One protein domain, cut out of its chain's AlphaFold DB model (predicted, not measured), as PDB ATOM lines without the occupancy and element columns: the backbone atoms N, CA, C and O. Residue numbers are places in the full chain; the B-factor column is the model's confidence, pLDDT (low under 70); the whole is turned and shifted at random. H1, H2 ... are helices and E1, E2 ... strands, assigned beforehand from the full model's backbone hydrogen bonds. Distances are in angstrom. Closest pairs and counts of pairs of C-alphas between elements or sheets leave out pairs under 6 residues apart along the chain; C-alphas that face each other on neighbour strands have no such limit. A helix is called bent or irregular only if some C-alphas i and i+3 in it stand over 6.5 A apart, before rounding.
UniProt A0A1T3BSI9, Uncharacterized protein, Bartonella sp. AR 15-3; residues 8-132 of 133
ATOM      1  N   LYS A   8      33.671 -35.811 -16.137       98.00
ATOM      2  CA  LYS A   8      34.697 -36.587 -15.436       98.00
ATOM      3  C   LYS A   8      34.054 -37.737 -14.667       98.00
ATOM      4  O   LYS A   8      33.279 -37.499 -13.741       98.00
ATOM      5  N   LEU A   9      34.401 -38.965 -15.034       96.81
ATOM      6  CA  LEU A   9      33.965 -40.203 -14.385       96.81
ATOM      7  C   LEU A   9      35.197 -40.921 -13.839       96.81
ATOM      8  O   LEU A   9      36.101 -41.217 -14.610       96.81
ATOM      9  N   ASN A  10      35.264 -41.191 -12.533       95.50
ATOM     10  CA  ASN A  10      36.408 -41.883 -11.909       95.50
ATOM     11  C   ASN A  10      37.771 -41.298 -12.327       95.50
ATOM     12  O   ASN A  10      38.697 -42.007 -12.701       95.50
ATOM     13  N   ASN A  11      37.864 -39.970 -12.308       93.75
ATOM     14  CA  ASN A  11      39.000 -39.180 -12.780       93.75
ATOM     15  C   ASN A  11      39.326 -39.204 -14.280       93.75
ATOM     16  O   ASN A  11      40.170 -38.413 -14.701       93.75
ATOM     17  N   GLN A  12      38.605 -39.974 -15.086       96.88
ATOM     18  CA  GLN A  12      38.736 -39.993 -16.536       96.88
ATOM     19  C   GLN A  12      37.817 -38.952 -17.183       96.88
ATOM     20  O   GLN A  12      36.609 -38.921 -16.930       96.88
ATOM     21  N   GLU A  13      38.379 -38.097 -18.039       97.12
ATOM     22  CA  GLU A  13      37.571 -37.229 -18.896       97.12
ATOM     23  C   GLU A  13      36.906 -38.041 -20.009       97.12
ATOM     24  O   GLU A  13      37.552 -38.876 -20.649       97.12
ATOM     25  N   TRP A  14      35.641 -37.737 -20.291       96.06
ATOM     26  CA  TRP A  14      34.907 -38.309 -21.415       96.06
ATOM     27  C   TRP A  14      34.044 -37.254 -22.130       96.06
ATOM     28  O   TRP A  14      33.616 -36.270 -21.512       96.06
ATOM     29  N   PRO A  15      33.803 -37.408 -23.448       95.56
ATOM     30  CA  PRO A  15      33.201 -36.371 -24.282       95.56
ATOM     31  C   PRO A  15      31.666 -36.401 -24.213       95.56
ATOM     32  O   PRO A  15      30.996 -36.724 -25.193       95.56
ATOM     33  N   CYS A  16      31.095 -36.070 -23.054       94.88
ATOM     34  CA  CYS A  16      29.651 -36.181 -22.822       94.88
ATOM     35  C   CYS A  16      28.785 -35.403 -23.823       94.88
ATOM     36  O   CYS A  16      27.738 -35.895 -24.231       94.88
ATOM     37  N   GLY A  17      29.239 -34.241 -24.298       92.88
ATOM     38  CA  GLY A  17      28.538 -33.483 -25.334       92.88
ATOM     39  C   GLY A  17      28.446 -34.228 -26.670       92.88
ATOM     40  O   GLY A  17      27.391 -34.234 -27.310       92.88
ATOM     41  N   ALA A  18      29.531 -34.891 -27.076       94.06
ATOM     42  CA  ALA A  18      29.570 -35.679 -28.303       94.06
ATOM     43  C   ALA A  18      28.734 -36.955 -28.161       94.06
ATOM     44  O   ALA A  18      27.995 -37.301 -29.078       94.06
ATOM     45  N   VAL A  19      28.785 -37.605 -26.993       96.06
ATOM     46  CA  VAL A  19      27.962 -38.785 -26.689       96.06
ATOM     47  C   VAL A  19      26.473 -38.449 -26.750       96.06
ATOM     48  O   VAL A  19      25.736 -39.153 -27.434       96.06
ATOM     49  N   THR A  20      26.024 -37.347 -26.143       95.62
ATOM     50  CA  THR A  20      24.620 -36.913 -26.261       95.62
ATOM     51  C   THR A  20      24.241 -36.568 -27.699       95.62
ATOM     52  O   THR A  20      23.120 -36.835 -28.122       95.62
ATOM     53  N   THR A  21      25.161 -35.988 -28.475       94.31
ATOM     54  CA  THR A  21      24.905 -35.700 -29.896       94.31
ATOM     55  C   THR A  21      24.714 -36.997 -30.683       94.31
ATOM     56  O   THR A  21      23.749 -37.119 -31.430       94.31
ATOM     57  N   ALA A  22      25.581 -37.989 -30.472       95.75
ATOM     58  CA  ALA A  22      25.459 -39.305 -31.094       95.75
ATOM     59  C   ALA A  22      24.168 -40.016 -30.666       95.75
ATOM     60  O   ALA A  22      23.459 -40.548 -31.513       95.75
ATOM     61  N   TRP A  23      23.825 -39.958 -29.379       97.19
ATOM     62  CA  TRP A  23      22.558 -40.459 -28.855       97.19
ATOM     63  C   TRP A  23      21.354 -39.819 -29.555       97.19
ATOM     64  O   TRP A  23      20.442 -40.514 -29.987       97.19
ATOM     65  N   LEU A  24      21.359 -38.498 -29.740       95.88
ATOM     66  CA  LEU A  24      20.264 -37.815 -30.426       95.88
ATOM     67  C   LEU A  24      20.141 -38.286 -31.881       95.88
ATOM     68  O   LEU A  24      19.034 -38.543 -32.353       95.88
ATOM     69  N   VAL A  25      21.271 -38.436 -32.576       95.56
ATOM     70  CA  VAL A  25      21.312 -38.982 -33.939       95.56
ATOM     71  C   VAL A  25      20.739 -40.398 -33.972       95.56
ATOM     72  O   VAL A  25      19.913 -40.674 -34.833       95.56
ATOM     73  N   THR A  26      21.088 -41.276 -33.026       96.12
ATOM     74  CA  THR A  26      20.563 -42.655 -33.024       96.12
ATOM     75  C   THR A  26      19.061 -42.725 -32.764       96.12
ATOM     76  O   THR A  26      18.412 -43.648 -33.245       96.12
ATOM     77  N   LYS A  27      18.489 -41.753 -32.042       95.94
ATOM     78  CA  LYS A  27      17.037 -41.671 -31.818       95.94
ATOM     79  C   LYS A  27      16.273 -41.042 -32.984       95.94
ATOM     80  O   LYS A  27      15.068 -41.236 -33.072       95.94
ATOM     81  N   THR A  28      16.924 -40.254 -33.842       95.94
ATOM     82  CA  THR A  28      16.225 -39.402 -34.827       95.94
ATOM     83  C   THR A  28      16.523 -39.753 -36.279       95.94
ATOM     84  O   THR A  28      15.648 -39.604 -37.131       95.94
ATOM     85  N   LEU A  29      17.728 -40.231 -36.591       95.50
ATOM     86  CA  LEU A  29      18.137 -40.504 -37.962       95.50
ATOM     87  C   LEU A  29      17.309 -41.647 -38.559       95.50
ATOM     88  O   LEU A  29      17.262 -42.742 -38.012       95.50
ATOM     89  N   GLY A  30      16.668 -41.387 -39.700       95.69
ATOM     90  CA  GLY A  30      15.811 -42.365 -40.375       95.69
ATOM     91  C   GLY A  30      14.427 -42.552 -39.740       95.69
ATOM     92  O   GLY A  30      13.660 -43.384 -40.220       95.69
ATOM     93  N   HIS A  31      14.078 -41.779 -38.706       95.06
ATOM     94  CA  HIS A  31      12.769 -41.836 -38.059       95.06
ATOM     95  C   HIS A  31      11.918 -40.594 -38.359       95.06
ATOM     96  O   HIS A  31      12.426 -39.486 -38.519       95.06
ATOM     97  N   ASN A  32      10.592 -40.772 -38.376       94.25
ATOM     98  CA  ASN A  32       9.655 -39.655 -38.481       94.25
ATOM     99  C   ASN A  32       9.635 -38.854 -37.174       94.25
ATOM    100  O   ASN A  32       9.262 -39.379 -36.119       94.25
ATOM    101  N   LEU A  33      10.004 -37.577 -37.278       95.06
ATOM    102  CA  LEU A  33      10.026 -36.614 -36.186       95.06
ATOM    103  C   LEU A  33       8.825 -35.670 -36.299       95.06
ATOM    104  O   LEU A  33       8.621 -35.035 -37.331       95.06
ATOM    105  N   SER A  34       8.051 -35.550 -35.223       95.81
ATOM    106  CA  SER A  34       6.976 -34.562 -35.095       95.81
ATOM    107  C   SER A  34       7.321 -33.599 -33.970       95.81
ATOM    108  O   SER A  34       7.618 -34.043 -32.866       95.81
ATOM    109  N   CYS A  35       7.292 -32.292 -34.220       95.06
ATOM    110  CA  CYS A  35       7.594 -31.288 -33.204       95.06
ATOM    111  C   CYS A  35       6.420 -30.326 -33.032       95.06
ATOM    112  O   CYS A  35       5.921 -29.748 -33.997       95.06
ATOM    113  N   LYS A  36       6.011 -30.120 -31.782       92.56
ATOM    114  CA  LYS A  36       5.028 -29.118 -31.382       92.56
ATOM    115  C   LYS A  36       5.761 -27.908 -30.823       92.56
ATOM    116  O   LYS A  36       6.445 -28.011 -29.807       92.56
ATOM    117  N   GLN A  37       5.596 -26.759 -31.468       90.44
ATOM    118  CA  GLN A  37       6.101 -25.490 -30.955       90.44
ATOM    119  C   GLN A  37       5.510 -25.195 -29.568       90.44
ATOM    120  O   GLN A  37       4.296 -25.269 -29.371       90.44
ATOM    121  N   THR A  38       6.375 -24.839 -28.621       86.62
ATOM    122  CA  THR A  38       6.003 -24.476 -27.246       86.62
ATOM    123  C   THR A  38       6.250 -23.002 -26.957       86.62
ATOM    124  O   THR A  38       5.496 -22.406 -26.192       86.62
ATOM    125  N   ALA A  39       7.260 -22.397 -27.589       85.75
ATOM    126  CA  ALA A  39       7.533 -20.969 -27.490       85.75
ATOM    127  C   ALA A  39       8.424 -20.463 -28.630       85.75
ATOM    128  O   ALA A  39       9.128 -21.233 -29.280       85.75
ATOM    129  N   ILE A  40       8.426 -19.147 -28.826       84.50
ATOM    130  CA  ILE A  40       9.402 -18.435 -29.651       84.50
ATOM    131  C   ILE A  40      10.030 -17.354 -28.776       84.50
ATOM    132  O   ILE A  40       9.321 -16.623 -28.083       84.50
ATOM    133  N   GLU A  41      11.351 -17.235 -28.811       81.44
ATOM    134  CA  GLU A  41      12.057 -16.090 -28.246       81.44
ATOM    135  C   GLU A  41      13.115 -15.585 -29.217       81.44
ATOM    136  O   GLU A  41      14.038 -16.315 -29.580       81.44
ATOM    137  N   LYS A  42      13.013 -14.299 -29.574       83.38
ATOM    138  CA  LYS A  42      13.852 -13.667 -30.597       83.38
ATOM    139  C   LYS A  42      13.803 -14.510 -31.878       83.38
ATOM    140  O   LYS A  42      12.738 -14.654 -32.464       83.38
ATOM    141  N   GLU A  43      14.926 -15.104 -32.258       81.69
ATOM    142  CA  GLU A  43      15.077 -15.952 -33.445       81.69
ATOM    143  C   GLU A  43      15.149 -17.450 -33.087       81.69
ATOM    144  O   GLU A  43      15.461 -18.284 -33.930       81.69
ATOM    145  N   THR A  44      14.887 -17.816 -31.827       80.19
ATOM    146  CA  THR A  44      14.940 -19.202 -31.339       80.19
ATOM    147  C   THR A  44      13.540 -19.783 -31.165       80.19
ATOM    148  O   THR A  44      12.721 -19.268 -30.400       80.19
ATOM    149  N   LEU A  45      13.289 -20.898 -31.850       84.50
ATOM    150  CA  LEU A  45      12.096 -21.724 -31.693       84.50
ATOM    151  C   LEU A  45      12.336 -22.795 -30.622       84.50
ATOM    152  O   LEU A  45      13.277 -23.582 -30.723       84.50
ATOM    153  N   TYR A  46      11.446 -22.864 -29.637       87.19
ATOM    154  CA  TYR A  46      11.391 -23.953 -28.668       87.19
ATOM    155  C   TYR A  46      10.243 -24.889 -29.032       87.19
ATOM    156  O   TYR A  46       9.122 -24.449 -29.301       87.19
ATOM    157  N   ALA A  47      10.527 -26.188 -29.042       91.62
ATOM    158  CA  ALA A  47       9.557 -27.211 -29.392       91.62
ATOM    159  C   ALA A  47       9.732 -28.463 -28.532       91.62
ATOM    160  O   ALA A  47      10.832 -28.793 -28.089       91.62
ATOM    161  N   GLN A  48       8.623 -29.164 -28.336       94.19
ATOM    162  CA  GLN A  48       8.586 -30.524 -27.824       94.19
ATOM    163  C   GLN A  48       8.533 -31.468 -29.023       94.19
ATOM    164  O   GLN A  48       7.667 -31.309 -29.883       94.19
ATOM    165  N   CYS A  49       9.460 -32.417 -29.102       96.00
ATOM    166  CA  CYS A  49       9.603 -33.290 -30.260       96.00
ATOM    167  C   CYS A  49       9.371 -34.752 -29.896       96.00
ATOM    168  O   CYS A  49       9.751 -35.212 -28.820       96.00
ATOM    169  N   PHE A  50       8.782 -35.477 -30.837       97.25
ATOM    170  CA  PHE A  50       8.338 -36.847 -30.687       97.25
ATOM    171  C   PHE A  50       8.877 -37.694 -31.830       97.25
ATOM    172  O   PHE A  50       8.754 -37.319 -33.000       97.25
ATOM    173  N   VAL A  51       9.417 -38.860 -31.494       96.81
ATOM    174  CA  VAL A  51       9.797 -39.891 -32.462       96.81
ATOM    175  C   VAL A  51       8.851 -41.062 -32.275       96.81
ATOM    176  O   VAL A  51       8.774 -41.623 -31.186       96.81
ATOM    177  N   GLN A  52       8.091 -41.404 -33.321       92.94
ATOM    178  CA  GLN A  52       7.091 -42.486 -33.264       92.94
ATOM    179  C   GLN A  52       6.091 -42.323 -32.097       92.94
ATOM    180  O   GLN A  52       5.657 -43.293 -31.486       92.94
ATOM    181  N   GLY A  53       5.737 -41.073 -31.774       93.44
ATOM    182  CA  GLY A  53       4.825 -40.735 -30.675       93.44
ATOM    183  C   GLY A  53       5.470 -40.678 -29.288       93.44
ATOM    184  O   GLY A  53       4.791 -40.298 -28.339       93.44
ATOM    185  N   ILE A  54       6.761 -40.994 -29.157       95.62
ATOM    186  CA  ILE A  54       7.465 -40.955 -27.874       95.62
ATOM    187  C   ILE A  54       8.195 -39.626 -27.708       95.62
ATOM    188  O   ILE A  54       8.910 -39.197 -28.615       95.62
ATOM    189  N   ASP A  55       8.020 -38.988 -26.551       96.81
ATOM    190  CA  ASP A  55       8.680 -37.731 -26.211       96.81
ATOM    191  C   ASP A  55      10.201 -37.917 -26.120       96.81
ATOM    192  O   ASP A  55      10.733 -38.624 -25.257       96.81
ATOM    193  N   LEU A  56      10.906 -37.260 -27.039       97.44
ATOM    194  CA  LEU A  56      12.350 -37.368 -27.179       97.44
ATOM    195  C   LEU A  56      13.092 -36.739 -25.996       97.44
ATOM    196  O   LEU A  56      14.141 -37.242 -25.588       97.44
ATOM    197  N   ALA A  57      12.565 -35.645 -25.446       96.19
ATOM    198  CA  ALA A  57      13.184 -34.982 -24.310       96.19
ATOM    199  C   ALA A  57      12.980 -35.802 -23.032       96.19
ATOM    200  O   ALA A  57      13.934 -35.959 -22.272       96.19
ATOM    201  N   GLU A  58      11.798 -36.387 -22.831       97.69
ATOM    202  CA  GLU A  58      11.530 -37.248 -21.674       97.69
ATOM    203  C   GLU A  58      12.444 -38.482 -21.645       97.69
ATOM    204  O   GLU A  58      13.093 -38.733 -20.626       97.69
ATOM    205  N   ILE A  59      12.583 -39.205 -22.768       98.00
ATOM    206  CA  ILE A  59      13.542 -40.323 -22.855       98.00
ATOM    207  C   ILE A  59      14.964 -39.821 -22.601       98.00
ATOM    208  O   ILE A  59      15.720 -40.458 -21.871       98.00
ATOM    209  N   GLY A  60      15.348 -38.681 -23.180       97.94
ATOM    210  CA  GLY A  60      16.687 -38.130 -22.982       97.94
ATOM    211  C   GLY A  60      16.992 -37.801 -21.523       97.94
ATOM    212  O   GLY A  60      18.116 -38.022 -21.075       97.94
ATOM    213  N   LEU A  61      16.004 -37.323 -20.766       98.19
ATOM    214  CA  LEU A  61      16.125 -37.107 -19.323       98.19
ATOM    215  C   LEU A  61      16.241 -38.436 -18.569       98.19
ATOM    216  O   LEU A  61      17.126 -38.576 -17.727       98.19
ATOM    217  N   ALA A  62      15.404 -39.421 -18.903       98.44
ATOM    218  CA  ALA A  62      15.416 -40.741 -18.273       98.44
ATOM    219  C   ALA A  62      16.726 -41.514 -18.522       98.44
ATOM    220  O   ALA A  62      17.229 -42.192 -17.627       98.44
ATOM    221  N   GLU A  63      17.308 -41.381 -19.715       98.31
ATOM    222  CA  GLU A  63      18.586 -41.996 -20.096       98.31
ATOM    223  C   GLU A  63      19.806 -41.158 -19.649       98.31
ATOM    224  O   GLU A  63      20.953 -41.528 -19.909       98.31
ATOM    225  N   GLY A  64      19.587 -40.032 -18.958       97.62
ATOM    226  CA  GLY A  64      20.654 -39.160 -18.460       97.62
ATOM    227  C   GLY A  64      21.471 -38.492 -19.571       97.62
ATOM    228  O   GLY A  64      22.634 -38.149 -19.360       97.62
ATOM    229  N   MET A  65      20.893 -38.340 -20.762       97.19
ATOM    230  CA  MET A  65      21.518 -37.702 -21.926       97.19
ATOM    231  C   MET A  65      21.182 -36.219 -22.021       97.19
ATOM    232  O   MET A  65      21.937 -35.463 -22.631       97.19
ATOM    233  N   LEU A  66      20.071 -35.806 -21.416       95.75
ATOM    234  CA  LEU A  66      19.625 -34.425 -21.309       95.75
ATOM    235  C   LEU A  66      19.510 -34.029 -19.840       95.75
ATOM    236  O   LEU A  66      19.436 -34.877 -18.954       95.75
ATOM    237  N   ILE A  67      19.462 -32.720 -19.608       93.50
ATOM    238  CA  ILE A  67      19.122 -32.147 -18.311       93.50
ATOM    239  C   ILE A  67      18.085 -31.039 -18.491       93.50
ATOM    240  O   ILE A  67      18.024 -30.395 -19.549       93.50
ATOM    241  N   ILE A  68      17.304 -30.783 -17.453       92.62
ATOM    242  CA  ILE A  68      16.338 -29.695 -17.412       92.62
ATOM    243  C   ILE A  68      17.091 -28.374 -17.253       92.62
ATOM    244  O   ILE A  68      17.968 -28.198 -16.405       92.62
ATOM    245  N   SER A  69      16.738 -27.407 -18.099       86.31
ATOM    246  CA  SER A  69      17.285 -26.059 -18.011       86.31
ATOM    247  C   SER A  69      16.774 -25.349 -16.757       86.31
ATOM    248  O   SER A  69      15.570 -25.195 -16.570       86.31
ATOM    249  N   LYS A  70      17.692 -24.811 -15.949       82.38
ATOM    250  CA  LYS A  70      17.375 -24.052 -14.723       82.38
ATOM    251  C   LYS A  70      16.790 -22.659 -14.974       82.38
ATOM    252  O   LYS A  70      16.465 -21.955 -14.025       82.38
ATOM    253  N   ASN A  71      16.686 -22.224 -16.232       74.19
ATOM    254  CA  ASN A  71      16.134 -20.908 -16.556       74.19
ATOM    255  C   ASN A  71      14.604 -20.829 -16.393       74.19
ATOM    256  O   ASN A  71      14.083 -19.721 -16.474       74.19
ATOM    257  N   ASN A  72      13.913 -21.965 -16.171       70.00
ATOM    258  CA  ASN A  72      12.466 -22.096 -15.914       70.00
ATOM    259  C   ASN A  72      11.575 -21.203 -16.792       70.00
ATOM    260  O   ASN A  72      10.512 -20.752 -16.377       70.00
ATOM    261  N   LYS A  73      12.027 -20.917 -18.018       74.38
ATOM    262  CA  LYS A  73      11.420 -19.879 -18.851       74.38
ATOM    263  C   LYS A  73      10.128 -20.337 -19.520       74.38
ATOM    264  O   LYS A  73       9.286 -19.514 -19.862       74.38
ATOM    265  N   TYR A  74       9.985 -21.645 -19.698       76.81
ATOM    266  CA  TYR A  74       8.876 -22.261 -20.407       76.81
ATOM    267  C   TYR A  74       8.278 -23.390 -19.578       76.81
ATOM    268  O   TYR A  74       9.015 -24.048 -18.836       76.81
ATOM    269  N   PRO A  75       6.960 -23.632 -19.705       78.62
ATOM    270  CA  PRO A  75       6.332 -24.769 -19.058       78.62
ATOM    271  C   PRO A  75       6.988 -26.057 -19.554       78.62
ATOM    272  O   PRO A  75       7.123 -26.280 -20.759       78.62
ATOM    273  N   ILE A  76       7.394 -26.896 -18.607       86.50
ATOM    274  CA  ILE A  76       7.895 -28.241 -18.876       86.50
ATOM    275  C   ILE A  76       6.820 -29.258 -18.479       86.50
ATOM    276  O   ILE A  76       6.129 -29.040 -17.478       86.50
ATOM    277  N   PRO A  77       6.654 -30.360 -19.230       91.50
ATOM    278  CA  PRO A  77       5.823 -31.475 -18.793       91.50
ATOM    279  C   PRO A  77       6.240 -31.961 -17.401       91.50
ATOM    280  O   PRO A  77       7.427 -32.045 -17.085       91.50
ATOM    281  N   THR A  78       5.265 -32.296 -16.557       89.50
ATOM    282  CA  THR A  78       5.521 -32.737 -15.174       89.50
ATOM    283  C   THR A  78       6.352 -34.020 -15.110       89.50
ATOM    284  O   THR A  78       7.129 -34.197 -14.172       89.50
ATOM    285  N   THR A  79       6.250 -34.873 -16.133       95.31
ATOM    286  CA  THR A  79       7.003 -36.129 -16.270       95.31
ATOM    287  C   THR A  79       8.513 -35.917 -16.383       95.31
ATOM    288  O   THR A  79       9.291 -36.782 -15.972       95.31
ATOM    289  N   TYR A  80       8.958 -34.745 -16.845       96.56
ATOM    290  CA  TYR A  80      10.380 -34.453 -17.031       96.56
ATOM    291  C   TYR A  80      11.130 -34.450 -15.701       96.56
ATOM    292  O   TYR A  80      12.212 -35.027 -15.599       96.56
ATOM    293  N   LEU A  81      10.537 -33.845 -14.668       95.31
ATOM    294  CA  LEU A  81      11.142 -33.785 -13.339       95.31
ATOM    295  C   LEU A  81      11.331 -35.190 -12.765       95.31
ATOM    296  O   LEU A  81      12.396 -35.493 -12.233       95.31
ATOM    297  N   SER A  82      10.333 -36.066 -12.907       96.81
ATOM    298  CA  SER A  82      10.455 -37.456 -12.461       96.81
ATOM    299  C   SER A  82      11.493 -38.242 -13.264       96.81
ATOM    300  O   SER A  82      12.260 -38.998 -12.667       96.81
ATOM    301  N   ALA A  83      11.563 -38.041 -14.584       98.38
ATOM    302  CA  ALA A  83      12.535 -38.707 -15.448       98.38
ATOM    303  C   ALA A  83      13.976 -38.323 -15.072       98.38
ATOM    304  O   ALA A  83      14.806 -39.200 -14.824       98.38
ATOM    305  N   GLU A  84      14.253 -37.022 -14.933       97.75
ATOM    306  CA  GLU A  84      15.571 -36.523 -14.534       97.75
ATOM    307  C   GLU A  84      15.944 -36.967 -13.114       97.75
ATOM    308  O   GLU A  84      17.055 -37.446 -12.886       97.75
ATOM    309  N   GLN A  85      15.018 -36.865 -12.155       97.62
ATOM    310  CA  GLN A  85      15.272 -37.294 -10.777       97.62
ATOM    311  C   GLN A  85      15.571 -38.791 -10.686       97.62
ATOM    312  O   GLN A  85      16.419 -39.195  -9.885       97.62
ATOM    313  N   ASN A  86      14.891 -39.616 -11.483       98.31
ATOM    314  CA  ASN A  86      15.170 -41.044 -11.541       98.31
ATOM    315  C   ASN A  86      16.571 -41.310 -12.109       98.31
ATOM    316  O   ASN A  86      17.337 -42.067 -11.510       98.31
ATOM    317  N   ALA A  87      16.942 -40.641 -13.203       98.56
ATOM    318  CA  ALA A  87      18.277 -40.751 -13.784       98.56
ATOM    319  C   ALA A  87      19.372 -40.293 -12.807       98.56
ATOM    320  O   ALA A  87      20.384 -40.978 -12.645       98.56
ATOM    321  N   TYR A  88      19.134 -39.194 -12.087       97.94
ATOM    322  CA  TYR A  88      20.028 -38.672 -11.056       97.94
ATOM    323  C   TYR A  88      20.252 -39.674  -9.920       97.94
ATOM    324  O   TYR A  88      21.392 -40.039  -9.630       97.94
ATOM    325  N   LYS A  89      19.170 -40.166  -9.299       98.44
ATOM    326  CA  LYS A  89      19.247 -41.096  -8.157       98.44
ATOM    327  C   LYS A  89      19.970 -42.395  -8.513       98.44
ATOM    328  O   LYS A  89      20.703 -42.926  -7.684       98.44
ATOM    329  N   ASN A  90      19.790 -42.870  -9.742       98.50
ATOM    330  CA  ASN A  90      20.392 -44.109 -10.231       98.50
ATOM    331  C   ASN A  90      21.741 -43.906 -10.935       98.50
ATOM    332  O   ASN A  90      22.293 -44.871 -11.459       98.50
ATOM    333  N   LYS A  91      22.292 -42.682 -10.944       97.94
ATOM    334  CA  LYS A  91      23.577 -42.361 -11.587       97.94
ATOM    335  C   LYS A  91      23.619 -42.761 -13.073       97.94
ATOM    336  O   LYS A  91      24.629 -43.269 -13.555       97.94
ATOM    337  N   ILE A  92      22.525 -42.545 -13.801       98.12
ATOM    338  CA  ILE A  92      22.383 -42.911 -15.219       98.12
ATOM    339  C   ILE A  92      22.989 -41.814 -16.105       98.12
ATOM    340  O   ILE A  92      22.777 -40.621 -15.881       98.12
ATOM    341  N   GLY A  93      23.743 -42.219 -17.131       96.12
ATOM    342  CA  GLY A  93      24.261 -41.315 -18.158       96.12
ATOM    343  C   GLY A  93      25.180 -40.251 -17.566       96.12
ATOM    344  O   GLY A  93      26.125 -40.565 -16.836       96.12
ATOM    345  N   LEU A  94      24.895 -38.982 -17.850       96.06
ATOM    346  CA  LEU A  94      25.645 -37.833 -17.346       96.06
ATOM    347  C   LEU A  94      25.701 -37.791 -15.807       96.06
ATOM    348  O   LEU A  94      26.721 -37.386 -15.250       96.06
ATOM    349  N   TRP A  95      24.665 -38.284 -15.120       97.25
ATOM    350  CA  TRP A  95      24.576 -38.304 -13.654       97.25
ATOM    351  C   TRP A  95      25.508 -39.313 -12.975       97.25
ATOM    352  O   TRP A  95      25.665 -39.283 -11.756       97.25
ATOM    353  N   SER A  96      26.168 -40.181 -13.744       97.19
ATOM    354  CA  SER A  96      27.282 -41.000 -13.244       97.19
ATOM    355  C   SER A  96      28.550 -40.185 -12.968       97.19
ATOM    356  O   SER A  96      29.473 -40.678 -12.322       97.19
ATOM    357  N   SER A  97      28.621 -38.958 -13.485       96.88
ATOM    358  CA  SER A  97      29.851 -38.188 -13.633       96.88
ATOM    359  C   SER A  97      29.765 -36.817 -12.970       96.88
ATOM    360  O   SER A  97      28.688 -36.277 -12.733       96.88
ATOM    361  N   ASN A  98      30.926 -36.201 -12.758       96.69
ATOM    362  CA  ASN A  98      31.021 -34.780 -12.446       96.69
ATOM    363  C   ASN A  98      31.053 -33.973 -13.748       96.69
ATOM    364  O   ASN A  98      31.868 -34.245 -14.635       96.69
ATOM    365  N   PHE A  99      30.199 -32.962 -13.870       94.69
ATOM    366  CA  PHE A  99      30.126 -32.107 -15.052       94.69
ATOM    367  C   PHE A  99      29.745 -30.674 -14.676       94.69
ATOM    368  O   PHE A  99      29.111 -30.424 -13.655       94.69
ATOM    369  N   ILE A 100      30.152 -29.719 -15.514       92.62
ATOM    370  CA  ILE A 100      29.749 -28.315 -15.381       92.62
ATOM    371  C   ILE A 100      28.303 -28.181 -15.863       92.62
ATOM    372  O   ILE A 100      27.943 -28.739 -16.896       92.62
ATOM    373  N   ASP A 101      27.481 -27.411 -15.156       90.19
ATOM    374  CA  ASP A 101      26.137 -27.084 -15.624       90.19
ATOM    375  C   ASP A 101      26.184 -26.501 -17.061       90.19
ATOM    376  O   ASP A 101      26.955 -25.574 -17.312       90.19
ATOM    377  N   PRO A 102      25.397 -27.007 -18.024       88.69
ATOM    378  CA  PRO A 102      25.402 -26.550 -19.411       88.69
ATOM    379  C   PRO A 102      25.242 -25.039 -19.600       88.69
ATOM    380  O   PRO A 102      25.892 -24.489 -20.486       88.69
ATOM    381  N   ILE A 103      24.451 -24.343 -18.772       87.25
ATOM    382  CA  ILE A 103      24.313 -22.878 -18.865       87.25
ATOM    383  C   ILE A 103      25.629 -22.211 -18.454       87.25
ATOM    384  O   ILE A 103      26.079 -21.262 -19.098       87.25
ATOM    385  N   GLN A 104      26.274 -22.712 -17.399       89.62
ATOM    386  CA  GLN A 104      27.594 -22.226 -16.989       89.62
ATOM    387  C   GLN A 104      28.660 -22.536 -18.044       89.62
ATOM    388  O   GLN A 104      29.503 -21.689 -18.334       89.62
ATOM    389  N   TRP A 105      28.598 -23.717 -18.663       90.00
ATOM    390  CA  TRP A 105      29.497 -24.090 -19.749       90.00
ATOM    391  C   TRP A 105      29.345 -23.134 -20.939       90.00
ATOM    392  O   TRP A 105      30.345 -22.613 -21.424       90.00
ATOM    393  N   GLN A 106      28.111 -22.833 -21.362       86.06
ATOM    394  CA  GLN A 106      27.839 -21.886 -22.456       86.06
ATOM    395  C   GLN A 106      28.334 -20.478 -22.138       86.06
ATOM    396  O   GLN A 106      28.925 -19.832 -22.995       86.06
ATOM    397  N   LYS A 107      28.146 -20.003 -20.903       87.31
ATOM    398  CA  LYS A 107      28.678 -18.700 -20.477       87.31
ATOM    399  C   LYS A 107      30.204 -18.641 -20.559       87.31
ATOM    400  O   LYS A 107      30.745 -17.588 -20.871       87.31
ATOM    401  N   LYS A 108      30.888 -19.754 -20.275       87.38
ATOM    402  CA  LYS A 108      32.354 -19.820 -20.270       87.38
ATOM    403  C   LYS A 108      32.961 -20.006 -21.664       87.38
ATOM    404  O   LYS A 108      34.010 -19.437 -21.938       87.38
ATOM    405  N   TYR A 109      32.337 -20.817 -22.517       85.81
ATOM    406  CA  TYR A 109      32.921 -21.253 -23.794       85.81
ATOM    407  C   TYR A 109      32.132 -20.805 -25.032       85.81
ATOM    408  O   TYR A 109      32.525 -21.124 -26.151       85.81
ATOM    409  N   GLY A 110      31.031 -20.076 -24.843       82.50
ATOM    410  CA  GLY A 110      30.139 -19.643 -25.910       82.50
ATOM    411  C   GLY A 110      29.191 -20.740 -26.399       82.50
ATOM    412  O   GLY A 110      29.118 -21.852 -25.864       82.50
ATOM    413  N   THR A 111      28.430 -20.405 -27.437       74.69
ATOM    414  CA  THR A 111      27.625 -21.364 -28.194       74.69
ATOM    415  C   THR A 111      28.474 -21.970 -29.308       74.69
ATOM    416  O   THR A 111      29.337 -21.319 -29.888       74.69
ATOM    417  N   TYR A 112      28.253 -23.250 -29.595       71.12
ATOM    418  CA  TYR A 112      28.903 -23.925 -30.711       71.12
ATOM    419  C   TYR A 112      27.880 -24.166 -31.815       71.12
ATOM    420  O   TYR A 112      26.904 -24.881 -31.592       71.12
ATOM    421  N   ASN A 113      28.134 -23.609 -32.995       71.12
ATOM    422  CA  ASN A 113      27.455 -23.986 -34.224       71.12
ATOM    423  C   ASN A 113      28.419 -24.840 -35.070       71.12
ATOM    424  O   ASN A 113      29.498 -24.359 -35.430       71.12
ATOM    425  N   PRO A 114      28.073 -26.099 -35.391       67.44
ATOM    426  CA  PRO A 114      28.924 -26.960 -36.210       67.44
ATOM    427  C   PRO A 114      29.110 -26.467 -37.648       67.44
ATOM    428  O   PRO A 114      30.026 -26.933 -38.319       67.44
ATOM    429  N   PHE A 115      28.289 -25.516 -38.097       69.69
ATOM    430  CA  PHE A 115      28.372 -24.904 -39.421       69.69
ATOM    431  C   PHE A 115      29.075 -23.537 -39.422       69.69
ATOM    432  O   PHE A 115      29.238 -22.943 -40.486       69.69
ATOM    433  N   ASP A 116      29.513 -23.032 -38.263       68.81
ATOM    434  CA  ASP A 116      30.324 -21.812 -38.215       68.81
ATOM    435  C   ASP A 116      31.749 -22.091 -38.711       68.81
ATOM    436  O   ASP A 116      32.364 -23.110 -38.382       68.81
ATOM    437  N   ASN A 117      32.319 -21.140 -39.459       56.16
ATOM    438  CA  ASN A 117      33.700 -21.217 -39.935       56.16
ATOM    439  C   ASN A 117      34.677 -21.432 -38.763       56.16
ATOM    440  O   ASN A 117      34.829 -20.584 -37.878       56.16
ATOM    441  N   HIS A 118      35.393 -22.560 -38.801       55.69
ATOM    442  CA  HIS A 118      36.211 -23.098 -37.707       55.69
ATOM    443  C   HIS A 118      37.291 -22.129 -37.171       55.69
ATOM    444  O   HIS A 118      37.730 -22.258 -36.024       55.69
ATOM    445  N   HIS A 119      37.692 -21.134 -37.972       52.38
ATOM    446  CA  HIS A 119      38.664 -20.098 -37.608       52.38
ATOM    447  C   HIS A 119      38.165 -19.110 -36.541       52.38
ATOM    448  O   HIS A 119      38.967 -18.630 -35.740       52.38
ATOM    449  N   LYS A 120      36.858 -18.824 -36.480       50.16
ATOM    450  CA  LYS A 120      36.323 -17.795 -35.574       50.16
ATOM    451  C   LYS A 120      36.325 -18.263 -34.113       50.16
ATOM    452  O   LYS A 120      36.825 -17.561 -33.238       50.16
ATOM    453  N   PHE A 121      35.935 -19.517 -33.874       49.72
ATOM    454  CA  PHE A 121      35.893 -20.125 -32.538       49.72
ATOM    455  C   PHE A 121      37.271 -20.198 -31.847       49.72
ATOM    456  O   PHE A 121      37.395 -19.927 -30.651       49.72
ATOM    457  N   MET A 122      38.340 -20.530 -32.588       48.84
ATOM    458  CA  MET A 122      39.697 -20.565 -32.019       48.84
ATOM    459  C   MET A 122      40.237 -19.167 -31.690       48.84
ATOM    460  O   MET A 122      40.998 -19.023 -30.734       48.84
ATOM    461  N   SER A 123      39.825 -18.140 -32.439       48.41
ATOM    462  CA  SER A 123      40.217 -16.752 -32.170       48.41
ATOM    463  C   SER A 123      39.558 -16.184 -30.905       48.41
ATOM    464  O   SER A 123      40.222 -15.520 -30.112       48.41
ATOM    465  N   GLU A 124      38.289 -16.518 -30.655       51.44
ATOM    466  CA  GLU A 124      37.546 -16.092 -29.459       51.44
ATOM    467  C   GLU A 124      38.041 -16.811 -28.195       51.44
ATOM    468  O   GLU A 124      38.187 -16.196 -27.140       51.44
ATOM    469  N   THR A 125      38.407 -18.091 -28.317       52.62
ATOM    470  CA  THR A 125      38.981 -18.861 -27.202       52.62
ATOM    471  C   THR A 125      40.360 -18.326 -26.793       52.62
ATOM    472  O   THR A 125      40.644 -18.254 -25.602       52.62
ATOM    473  N   LYS A 126      41.207 -17.904 -27.748       50.12
ATOM    474  CA  LYS A 126      42.510 -17.276 -27.446       50.12
ATOM    475  C   LYS A 126      42.360 -15.914 -26.765       50.12
ATOM    476  O   LYS A 126      43.023 -15.674 -25.761       50.12
ATOM    477  N   LYS A 127      41.439 -15.071 -27.243       49.12
ATOM    478  CA  LYS A 127      41.170 -13.754 -26.640       49.12
ATOM    479  C   LYS A 127      40.783 -13.846 -25.163       49.12
ATOM    480  O   LYS A 127      41.281 -13.069 -24.360       49.12
ATOM    481  N   ASN A 128      39.952 -14.823 -24.802       48.41
ATOM    482  CA  ASN A 128      39.487 -14.996 -23.423       48.41
ATOM    483  C   ASN A 128      40.572 -15.517 -22.459       48.41
ATOM    484  O   ASN A 128      40.395 -15.410 -21.248       48.41
ATOM    485  N   ILE A 129      41.670 -16.084 -22.973       51.00
ATOM    486  CA  ILE A 129      42.824 -16.537 -22.174       51.00
ATOM    487  C   ILE A 129      43.815 -15.380 -21.954       51.00
ATOM    488  O   ILE A 129      44.444 -15.297 -20.901       51.00
ATOM    489  N   GLU A 130      43.928 -14.461 -22.916       45.16
ATOM    490  CA  GLU A 130      44.819 -13.294 -22.835       45.16
ATOM    491  C   GLU A 130      44.275 -12.169 -21.936       45.16
ATOM    492  O   GLU A 130      45.052 -11.371 -21.432       45.16
ATOM    493  N   THR A 131      42.965 -12.117 -21.671       44.28
ATOM    494  CA  THR A 131      42.341 -11.105 -20.790       44.28
ATOM    495  C   THR A 131      42.245 -11.508 -19.311       44.28
ATOM    496  O   THR A 131      41.592 -10.814 -18.536       44.28
ATOM    497  N   SER A 132      42.838 -12.638 -18.909       45.47
ATOM    498  CA  SER A 132      42.863 -13.111 -17.509       45.47
ATOM    499  C   SER A 132      44.232 -12.988 -16.822       45.47
ATOM    500  O   SER A 132      44.453 -13.646 -15.806       45.47
TER     501      SER A 132
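This is residues 8 to 132 of the 133 residues of an uncharacterized protein of Bartonella sp. AR 15-3 (UniProt A0A1T3BSI9). H2 sits between a long, bent two-stranded hairpin, E2 and E3, and H3, making a small core beside which H1 passes close to H2; the short H4 meets the end of H3. At the far side from the hairpin, H5 and H6 form a separate, thinly attached arm, with residues 114 to 120, of which 118 to 120 belong to H6, standing free. The printed part has 125 residues, with six named helices and three named strands in the order E1, H1, E2, E3, H2, H3, H4, H5, H6; the sheet, E2 then E3, is antiparallel, and the class is mixed, helices and strands. The whole is only just compact, close to loose, with a radius of gyration of the C-alphas of 16.5 A, and spans 48 by 39 by 31 A.

E2, residues 33 to 41, and E3, residues 44 to 51, form a hairpin at 158 degrees, with N 34 and O 50 2.9 A apart and N 44 and O 41 2.8 A apart, both within hydrogen-bond range. E2 bends by 64 degrees at residue 38 and E3 by 52 degrees at residue 48. The closest C-alphas of E3 and H2, residues 56 to 62, are those of Phe 50 and Leu 56, 5.4 A apart. H2 and H3, residues 78 to 89, touch, closest at the C-alphas of Ala 62 and Ala 83, 4.5 A; they run the same way at a tilt of 38 degrees, only just steep. H3 touches H4, residues 93 to 96, only at the corner, with residues 87 to 88 alone; the C-alphas of Tyr 88 and Trp 95 are closest, 5.3 A. H1, residues 16 to 28, is close to but not clearly touching H2, with the C-alphas of Lys 27 and Leu 56 closest at 7.9 A, a steep tilt of 49 degrees, opposite ways. E1, residues 12 to 14, pairs with no named strand and meets H1 only through their link. H5, residues 102 to 109, is close to but not clearly touching H6, residues 118 to 130: the C-alphas of Tyr 109 and Thr 125 are closest, 7.4 A, and their lines are about perpendicular at 82 degrees. H5 is apart from H4. Every O i to N i+4 pair is within hydrogen-bond range in H1, H2 and H5, against 7 of 8 in H3 and 7 of 9 in H6; H4 is too short for such a pair.

E1 begins at C-alpha 12, (38.736, -39.993, -16.536). From first to last C-alpha E2 measures 22.1 A, E3 21.3 A, H6 19.8 A, H1 18.3 A and H3 17.5 A. E2 begins at C-alpha 33, (10.026, -36.614, -36.186), and H6 ends at C-alpha 130, (44.819, -13.294, -22.835).

The two C-alphas farthest apart are those of Gly 53 and Glu 130, 49.1 A. The printed part has no cut. The link from H2 to H3, residues 63 to 77, is long. The mean pLDDT of the printed part is 86.1, with residues 114 to 132 under 70.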